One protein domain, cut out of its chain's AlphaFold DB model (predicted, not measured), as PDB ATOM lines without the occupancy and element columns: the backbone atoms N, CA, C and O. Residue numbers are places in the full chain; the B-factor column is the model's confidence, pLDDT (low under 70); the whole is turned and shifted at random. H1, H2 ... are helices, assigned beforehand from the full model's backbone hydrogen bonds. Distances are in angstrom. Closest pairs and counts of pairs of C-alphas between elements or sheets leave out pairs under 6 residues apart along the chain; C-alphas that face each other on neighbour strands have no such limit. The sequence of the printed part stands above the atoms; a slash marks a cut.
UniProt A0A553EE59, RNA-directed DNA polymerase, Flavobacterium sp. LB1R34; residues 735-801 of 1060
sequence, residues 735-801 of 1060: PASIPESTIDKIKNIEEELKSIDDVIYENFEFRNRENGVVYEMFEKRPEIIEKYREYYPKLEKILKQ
ATOM      1  N   PRO A 735     182.730 147.716 177.049       88.88
ATOM      2  CA  PRO A 735     181.781 146.694 177.493       88.88
ATOM      3  C   PRO A 735     180.897 147.178 178.649       88.88
ATOM      4  O   PRO A 735     179.674 147.066 178.592       88.88
ATOM      5  N   ALA A 736     181.495 147.842 179.643       88.56
ATOM      6  CA  ALA A 736     180.787 148.395 180.801       88.56
ATOM      7  C   ALA A 736     179.726 149.459 180.446       88.56
ATOM      8  O   ALA A 736     178.811 149.708 181.235       88.56
ATOM      9  N   SER A 737     179.820 150.087 179.269       90.38
ATOM     10  CA  SER A 737     178.928 151.165 178.822       90.38
ATOM     11  C   SER A 737     177.825 150.704 177.858       90.38
ATOM     12  O   SER A 737     177.029 151.535 177.430       90.38
ATOM     13  N   ILE A 738     177.729 149.408 177.528       91.00
ATOM     14  CA  ILE A 738     176.724 148.888 176.579       91.00
ATOM     15  C   ILE A 738     175.289 149.124 177.100       91.00
ATOM     16  O   ILE A 738     174.953 148.628 178.183       91.00
ATOM     17  N   PRO A 739     174.420 149.842 176.357       91.19
ATOM     18  CA  PRO A 739     173.026 150.063 176.751       91.19
ATOM     19  C   PRO A 739     172.217 148.763 176.839       91.19
ATOM     20  O   PRO A 739     172.459 147.835 176.071       91.19
ATOM     21  N   GLU A 740     171.212 148.704 177.721       90.00
ATOM     22  CA  GLU A 740     170.317 147.532 177.843       90.00
ATOM     23  C   GLU A 740     169.633 147.181 176.509       90.00
ATOM     24  O   GLU A 740     169.609 146.018 176.118       90.00
ATOM     25  N   SER A 741     169.189 148.194 175.755       89.31
ATOM     26  CA  SER A 741     168.599 148.050 174.414       89.31
ATOM     27  C   SER A 741     169.518 147.296 173.439       89.31
ATOM     28  O   SER A 741     169.059 146.537 172.584       89.31
ATOM     29  N   THR A 742     170.829 147.484 173.573       88.69
ATOM     30  CA  THR A 742     171.858 146.804 172.786       88.69
ATOM     31  C   THR A 742     172.120 145.389 173.315       88.69
ATOM     32  O   THR A 742     172.289 144.474 172.512       88.69
ATOM     33  N   ILE A 743     172.081 145.170 174.636       88.50
ATOM     34  CA  ILE A 743     172.178 143.826 175.241       88.50
ATOM     35  C   ILE A 743     171.006 142.944 174.784       88.50
ATOM     36  O   ILE A 743     171.225 141.789 174.416       88.50
ATOM     37  N   ASP A 744     169.790 143.491 174.720       86.38
ATOM     38  CA  ASP A 744     168.611 142.790 174.194       86.38
ATOM     39  C   ASP A 744     168.817 142.325 172.749       86.38
ATOM     40  O   ASP A 744     168.461 141.200 172.393       86.38
ATOM     41  N   LYS A 745     169.432 143.166 171.909       83.81
ATOM     42  CA  LYS A 745     169.773 142.799 170.529       83.81
ATOM     43  C   LYS A 745     170.821 141.685 170.488       83.81
ATOM     44  O   LYS A 745     170.635 140.745 169.728       83.81
ATOM     45  N   ILE A 746     171.873 141.761 171.314       81.62
ATOM     46  CA  ILE A 746     172.938 140.741 171.390       81.62
ATOM     47  C   ILE A 746     172.364 139.381 171.807       81.62
ATOM     48  O   ILE A 746     172.687 138.354 171.215       81.62
ATOM     49  N   LYS A 747     171.474 139.384 172.804       76.56
ATOM     50  CA  LYS A 747     170.803 138.196 173.339       76.56
ATOM     51  C   LYS A 747     170.006 137.422 172.281       76.56
ATOM     52  O   LYS A 747     169.937 136.200 172.351       76.56
ATOM     53  N   ASN A 748     169.377 138.128 171.343       69.12
ATOM     54  CA  ASN A 748     168.426 137.555 170.386       69.12
ATOM     55  C   ASN A 748     169.073 137.075 169.075       69.12
ATOM     56  O   ASN A 748     168.363 136.777 168.114       69.12
ATOM     57  N   ILE A 749     170.401 137.047 168.992       68.12
ATOM     58  CA  ILE A 749     171.107 136.613 167.786       68.12
ATOM     59  C   ILE A 749     171.024 135.092 167.676       68.12
ATOM     60  O   ILE A 749     171.336 134.388 168.635       68.12
ATOM     61  N   GLU A 750     170.588 134.605 166.510       58.78
ATOM     62  CA  GLU A 750     170.469 133.174 166.212       58.78
ATOM     63  C   GLU A 750     171.784 132.441 166.527       58.78
ATOM     64  O   GLU A 750     172.866 132.848 166.095       58.78
ATOM     65  N   GLU A 751     171.682 131.352 167.292       55.94
ATOM     66  CA  GLU A 751     172.809 130.455 167.577       55.94
ATOM     67  C   GLU A 751     173.155 129.572 166.358       55.94
ATOM     68  O   GLU A 751     174.268 129.053 166.274       55.94
ATOM     69  N   GLU A 752     172.232 129.426 165.396       48.84
ATOM     70  CA  GLU A 752     172.402 128.568 164.220       48.84
ATOM     71  C   GLU A 752     173.305 129.204 163.147       48.84
ATOM     72  O   GLU A 752     173.078 130.306 162.645       48.84
ATOM     73  N   LEU A 753     174.360 128.471 162.789       52.91
ATOM     74  CA  LEU A 753     175.382 128.855 161.815       52.91
ATOM     75  C   LEU A 753     174.956 128.437 160.401       52.91
ATOM     76  O   LEU A 753     174.569 127.288 160.192       52.91
ATOM     77  N   LYS A 754     175.088 129.327 159.408       51.75
ATOM     78  CA  LYS A 754     174.808 128.992 157.999       51.75
ATOM     79  C   LYS A 754     176.000 128.336 157.294       51.75
ATOM     80  O   LYS A 754     175.786 127.524 156.397       51.75
ATOM     81  N   SER A 755     177.237 128.630 157.702       55.88
ATOM     82  CA  SER A 755     178.454 128.020 157.153       55.88
ATOM     83  C   SER A 755     179.639 128.048 158.130       55.88
ATOM     84  O   SER A 755     179.670 128.824 159.082       55.88
ATOM     85  N   ILE A 756     180.656 127.222 157.860       43.78
ATOM     86  CA  ILE A 756     181.944 127.209 158.576       43.78
ATOM     87  C   ILE A 756     182.788 128.470 158.302       43.78
ATOM     88  O   ILE A 756     183.741 128.735 159.029       43.78
ATOM     89  N   ASP A 757     182.441 129.260 157.285       46.84
ATOM     90  CA  ASP A 757     183.081 130.550 157.018       46.84
ATOM     91  C   ASP A 757     182.482 131.668 157.895       46.84
ATOM     92  O   ASP A 757     183.204 132.584 158.280       46.84
ATOM     93  N   ASP A 758     181.231 131.516 158.361       51.00
ATOM     94  CA  ASP A 758     180.612 132.365 159.403       51.00
ATOM     95  C   ASP A 758     181.157 132.067 160.819       51.00
ATOM     96  O   ASP A 758     180.879 132.785 161.788       51.00
ATOM     97  N   VAL A 759     181.897 130.960 160.974       46.66
ATOM     98  CA  VAL A 759     182.411 130.477 162.267       46.66
ATOM     99  C   VAL A 759     183.645 131.248 162.713       46.66
ATOM    100  O   VAL A 759     183.895 131.308 163.915       46.66
ATOM    101  N   ILE A 760     184.433 131.817 161.795       49.53
ATOM    102  CA  ILE A 760     185.861 131.900 162.090       49.53
ATOM    103  C   ILE A 760     186.215 132.878 163.223       49.53
ATOM    104  O   ILE A 760     186.823 132.386 164.159       49.53
ATOM    105  N   TYR A 761     185.781 134.144 163.300       53.41
ATOM    106  CA  TYR A 761     186.053 134.966 164.515       53.41
ATOM    107  C   TYR A 761     185.104 136.158 164.752       53.41
ATOM    108  O   TYR A 761     185.346 136.967 165.646       53.41
ATOM    109  N   GLU A 762     184.015 136.301 163.991       54.19
ATOM    110  CA  GLU A 762     183.303 137.588 163.865       54.19
ATOM    111  C   GLU A 762     182.621 138.095 165.153       54.19
ATOM    112  O   GLU A 762     182.331 139.280 165.259       54.19
ATOM    113  N   ASN A 763     182.429 137.245 166.166       60.56
ATOM    114  CA  ASN A 763     181.799 137.591 167.449       60.56
ATOM    115  C   ASN A 763     182.152 136.629 168.600       60.56
ATOM    116  O   ASN A 763     181.404 136.560 169.579       60.56
ATOM    117  N   PHE A 764     183.256 135.876 168.497       58.16
ATOM    118  CA  PHE A 764     183.599 134.824 169.467       58.16
ATOM    119  C   PHE A 764     183.588 135.338 170.913       58.16
ATOM    120  O   PHE A 764     183.069 134.652 171.786       58.16
ATOM    121  N   GLU A 765     184.036 136.576 171.150       63.06
ATOM    122  CA  GLU A 765     184.031 137.164 172.493       63.06
ATOM    123  C   GLU A 765     182.634 137.370 173.085       63.06
ATOM    124  O   GLU A 765     182.458 137.268 174.288       63.06
ATOM    125  N   PHE A 766     181.617 137.645 172.275       69.31
ATOM    126  CA  PHE A 766     180.252 137.820 172.785       69.31
ATOM    127  C   PHE A 766     179.419 136.538 172.667       69.31
ATOM    128  O   PHE A 766     178.424 136.385 173.374       69.31
ATOM    129  N   ARG A 767     179.837 135.585 171.818       66.50
ATOM    130  CA  ARG A 767     179.288 134.219 171.776       66.50
ATOM    131  C   ARG A 767     179.774 133.376 172.951       66.50
ATOM    132  O   ARG A 767     178.986 132.630 173.525       66.50
ATOM    133  N   ASN A 768     181.045 133.503 173.328       69.88
ATOM    134  CA  ASN A 768     181.583 132.926 174.550       69.88
ATOM    135  C   ASN A 768     181.126 133.778 175.740       69.88
ATOM    136  O   ASN A 768     181.835 134.662 176.212       69.88
ATOM    137  N   ARG A 769     179.903 133.509 176.210       72.88
ATOM    138  CA  ARG A 769     179.208 134.257 177.272       72.88
ATOM    139  C   ARG A 769     179.923 134.240 178.636       72.88
ATOM    140  O   ARG A 769     179.422 134.837 179.583       72.88
ATOM    141  N   GLU A 770     181.064 133.559 178.749       77.75
ATOM    142  CA  GLU A 770     181.802 133.301 179.990       77.75
ATOM    143  C   GLU A 770     183.245 133.846 179.967       77.75
ATOM    144  O   GLU A 770     184.159 133.213 180.501       77.75
ATOM    145  N   ASN A 771     183.470 135.013 179.353       81.81
ATOM    146  CA  ASN A 771     184.787 135.659 179.316       81.81
ATOM    147  C   ASN A 771     184.844 137.021 180.042       81.81
ATOM    148  O   ASN A 771     183.828 137.574 180.472       81.81
ATOM    149  N   GLY A 772     186.056 137.570 180.159       84.31
ATOM    150  CA  GLY A 772     186.351 138.834 180.836       84.31
ATOM    151  C   GLY A 772     185.690 140.056 180.193       84.31
ATOM    152  O   GLY A 772     185.264 140.964 180.903       84.31
ATOM    153  N   VAL A 773     185.519 140.067 178.866       84.00
ATOM    154  CA  VAL A 773     184.845 141.171 178.158       84.00
ATOM    155  C   VAL A 773     183.359 141.216 178.515       84.00
ATOM    156  O   VAL A 773     182.830 142.286 178.815       84.00
ATOM    157  N   VAL A 774     182.683 140.064 178.530       86.94
ATOM    158  CA  VAL A 774     181.269 139.971 178.916       86.94
ATOM    159  C   VAL A 774     181.102 140.210 180.421       86.94
ATOM    160  O   VAL A 774     180.151 140.872 180.828       86.94
ATOM    161  N   TYR A 775     182.046 139.759 181.255       89.19
ATOM    162  CA  TYR A 775     182.062 140.077 182.689       89.19
ATOM    163  C   TYR A 775     182.041 141.594 182.948       89.19
ATOM    164  O   TYR A 775     181.217 142.076 183.729       89.19
ATOM    165  N   GLU A 776     182.874 142.363 182.240       89.12
ATOM    166  CA  GLU A 776     182.934 143.829 182.360       89.12
ATOM    167  C   GLU A 776     181.629 144.537 181.984       89.12
ATOM    168  O   GLU A 776     181.367 145.635 182.478       89.12
ATOM    169  N   MET A 777     180.781 143.926 181.146       89.56
ATOM    170  CA  MET A 777     179.460 144.482 180.828       89.56
ATOM    171  C   MET A 777     178.576 144.621 182.072       89.56
ATOM    172  O   MET A 777     177.733 145.520 182.131       89.56
ATOM    173  N   PHE A 778     178.773 143.742 183.058       90.12
ATOM    174  CA  PHE A 778     177.889 143.582 184.209       90.12
ATOM    175  C   PHE A 778     178.550 143.883 185.559       90.12
ATOM    176  O   PHE A 778     177.833 144.198 186.505       90.12
ATOM    177  N   GLU A 779     179.884 143.829 185.665       86.69
ATOM    178  CA  GLU A 779     180.641 143.977 186.924       86.69
ATOM    179  C   GLU A 779     180.178 145.160 187.785       86.69
ATOM    180  O   GLU A 779     179.939 145.015 188.985       86.69
ATOM    181  N   LYS A 780     180.009 146.329 187.163       84.94
ATOM    182  CA  LYS A 780     179.637 147.582 187.838       84.94
ATOM    183  C   LYS A 780     178.124 147.865 187.790       84.94
ATOM    184  O   LYS A 780     177.710 148.963 188.151       84.94
ATOM    185  N   ARG A 781     177.314 146.910 187.305       87.56
ATOM    186  CA  ARG A 781     175.871 147.041 186.991       87.56
ATOM    187  C   ARG A 781     175.069 145.806 187.460       87.56
ATOM    188  O   ARG A 781     174.434 145.125 186.641       87.56
ATOM    189  N   PRO A 782     175.102 145.466 188.764       80.75
ATOM    190  CA  PRO A 782     174.470 144.257 189.304       80.75
ATOM    191  C   PRO A 782     172.943 144.214 189.116       80.75
ATOM    192  O   PRO A 782     172.350 143.141 189.062       80.75
ATOM    193  N   GLU A 783     172.287 145.363 188.975       86.19
ATOM    194  CA  GLU A 783     170.853 145.467 188.697       86.19
ATOM    195  C   GLU A 783     170.461 144.977 187.294       86.19
ATOM    196  O   GLU A 783     169.305 144.625 187.056       86.19
ATOM    197  N   ILE A 784     171.416 144.934 186.364       87.12
ATOM    198  CA  ILE A 784     171.158 144.594 184.963       87.12
ATOM    199  C   ILE A 784     171.362 143.110 184.715       87.12
ATOM    200  O   ILE A 784     170.535 142.506 184.038       87.12
ATOM    201  N   ILE A 785     172.394 142.495 185.305       86.25
ATOM    202  CA  ILE A 785     172.612 141.044 185.173       86.25
ATOM    203  C   ILE A 785     171.394 140.243 185.658       86.25
ATOM    204  O   ILE A 785     171.059 139.230 185.053       86.25
ATOM    205  N   GLU A 786     170.659 140.740 186.660       84.69
ATOM    206  CA  GLU A 786     169.424 140.111 187.151       84.69
ATOM    207  C   GLU A 786     168.372 139.928 186.040       84.69
ATOM    208  O   GLU A 786     167.686 138.906 185.998       84.69
ATOM    209  N   LYS A 787     168.277 140.876 185.095       88.12
ATOM    210  CA  LYS A 787     167.355 140.797 183.946       88.12
ATOM    211  C   LYS A 787     167.788 139.752 182.912       88.12
ATOM    212  O   LYS A 787     166.951 139.248 182.167       88.12
ATOM    213  N   TYR A 788     169.081 139.420 182.864       87.88
ATOM    214  CA  TYR A 788     169.684 138.537 181.859       87.88
ATOM    215  C   TYR A 788     170.227 137.224 182.436       87.88
ATOM    216  O   TYR A 788     170.941 136.500 181.741       87.88
ATOM    217  N   ARG A 789     169.866 136.876 183.676       84.56
ATOM    218  CA  ARG A 789     170.372 135.691 184.385       84.56
ATOM    219  C   ARG A 789     170.214 134.370 183.635       84.56
ATOM    220  O   ARG A 789     171.101 133.528 183.677       84.56
ATOM    221  N   GLU A 790     169.120 134.208 182.890       85.25
ATOM    222  CA  GLU A 790     168.869 132.999 182.092       85.25
ATOM    223  C   GLU A 790     169.878 132.839 180.945       85.25
ATOM    224  O   GLU A 790     170.170 131.723 180.526       85.25
ATOM    225  N   TYR A 791     170.442 133.948 180.461       83.31
ATOM    226  CA  TYR A 791     171.361 133.978 179.324       83.31
ATOM    227  C   TYR A 791     172.829 133.958 179.754       83.31
ATOM    228  O   TYR A 791     173.661 133.448 179.003       83.31
ATOM    229  N   TYR A 792     173.130 134.469 180.955       86.88
ATOM    230  CA  TYR A 792     174.476 134.545 181.538       86.88
ATOM    231  C   TYR A 792     174.537 133.943 182.962       86.88
ATOM    232  O   TYR A 792     174.990 134.613 183.898       86.88
ATOM    233  N   PRO A 793     174.111 132.680 183.165       85.69
ATOM    234  CA  PRO A 793     173.930 132.104 184.501       85.69
ATOM    235  C   PRO A 793     175.238 131.985 185.295       85.69
ATOM    236  O   PRO A 793     175.251 132.163 186.511       85.69
ATOM    237  N   LYS A 794     176.367 131.711 184.628       86.62
ATOM    238  CA  LYS A 794     177.677 131.633 185.287       86.62
ATOM    239  C   LYS A 794     178.162 132.998 185.775       86.62
ATOM    240  O   LYS A 794     178.613 133.114 186.910       86.62
ATOM    241  N   LEU A 795     178.035 134.040 184.950       86.50
ATOM    242  CA  LEU A 795     178.447 135.394 185.333       86.50
ATOM    243  C   LEU A 795     177.601 135.934 186.484       86.50
ATOM    244  O   LEU A 795     178.142 136.558 187.393       86.50
ATOM    245  N   GLU A 796     176.299 135.648 186.493       86.38
ATOM    246  CA  GLU A 796     175.434 135.979 187.624       86.38
ATOM    247  C   GLU A 796     175.943 135.334 188.925       86.38
ATOM    248  O   GLU A 796     176.090 136.026 189.935       86.38
ATOM    249  N   LYS A 797     176.273 134.033 188.893       86.31
ATOM    250  CA  LYS A 797     176.854 133.321 190.041       86.31
ATOM    251  C   LYS A 797     178.160 133.964 190.516       86.31
ATOM    252  O   LYS A 797     178.307 134.200 191.712       86.31
ATOM    253  N   ILE A 798     179.069 134.294 189.595       86.25
ATOM    254  CA  ILE A 798     180.356 134.937 189.911       86.25
ATOM    255  C   ILE A 798     180.146 136.322 190.540       86.25
ATOM    256  O   ILE A 798     180.783 136.668 191.533       86.25
ATOM    257  N   LEU A 799     179.233 137.130 189.998       84.38
ATOM    258  CA  LEU A 799     178.969 138.482 190.499       84.38
ATOM    259  C   LEU A 799     178.296 138.479 191.878       84.38
ATOM    260  O   LEU A 799     178.594 139.349 192.701       84.38
ATOM    261  N   LYS A 800     177.430 137.490 192.137       80.44
ATOM    262  CA  LYS A 800     176.748 137.280 193.426       80.44
ATOM    263  C   LYS A 800     177.587 136.517 194.454       80.44
ATOM    264  O   LYS A 800     177.164 136.430 195.610       80.44
ATOM    265  N   GLN A 801     178.754 135.988 194.074       76.12
ATOM    266  CA  GLN A 801     179.657 135.291 194.990       76.12
ATOM    267  C   GLN A 801     180.006 136.222 196.162       76.12
ATOM    268  O   GLN A 801     180.622 137.279 195.999       76.12
TER     269      GLN A 801
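What this domain is: This is residues 735 to 801 of the 1060 residues of the protein "RNA-directed DNA polymerase" of Flavobacterium sp. LB1R34 (UniProt A0A553EE59). Five short helices, with few contacts between them, make a small body from which a long loop sticks out at one end, residues 752 to 764 standing free. H3, H4 and H5 gather at the end away from this loop, and H2, a single short turn, lies where the loop comes back. The printed part has 67 residues with five named helices, H1 to H5 in chain order, and no named strand; the class is all helix, with 34 residues in helices. It is only just compact, close to loose, with a radius of gyration of the C-alphas of 12.6 A, and elongated, spanning 37 by 23 by 20 A.

Where its parts are: Find C-alpha 740 at (170.317, 147.532, 177.843); from there H1 runs to residue 747, 10.4 A. Residues 764 to 767 are H2, 4.9 A. Look next at H3, residues 772 to 778, 10.3 A, and H4, residues 782 to 788, 10.5 A. H5, residues 793 to 800, 10.7 A, ends at C-alpha 800 at (176.748, 137.280, 193.426).

How they stand to each other: H1 touches no helix; it is close to but not clearly touching H4, the closest C-alphas, Glu 740 and Ile 784, being 7.7 A apart. H2 and H3 touch only at the corner, with C-alphas 766 and 774 closest at 6.6 A. H3 and H4 are close but not clearly touching, about perpendicular at 78 degrees, with C-alphas 778 and 785 closest at 5.9 A. H4 and H5 form a helical hairpin: they only just touch, with 3 pairs of C-alphas within 8 A, Ile 785 and Glu 796 closest at 6.3 A, at a shallow tilt of 15 degrees, opposite ways. H1 and H5 are apart. In H1 and H5 every O i to N i+4 pair is within hydrogen-bond range; H3 has 1 of 3 and 4 of 4 O i to N i+3 pairs, H4 0 of 3 and 2 of 4, and H2 is too short for an i+4 pair.

The domain as a whole: The C-alphas of Ser 755 and Gln 801 are the two farthest apart, 38.5 A. The printed part has no cut. The link from H1 to H2 is long, 16 residues; the other links are tight. Check the B-factor column at residues 748 to 768: pLDDT is under 70 there, against a mean of 76.6 over the printed part.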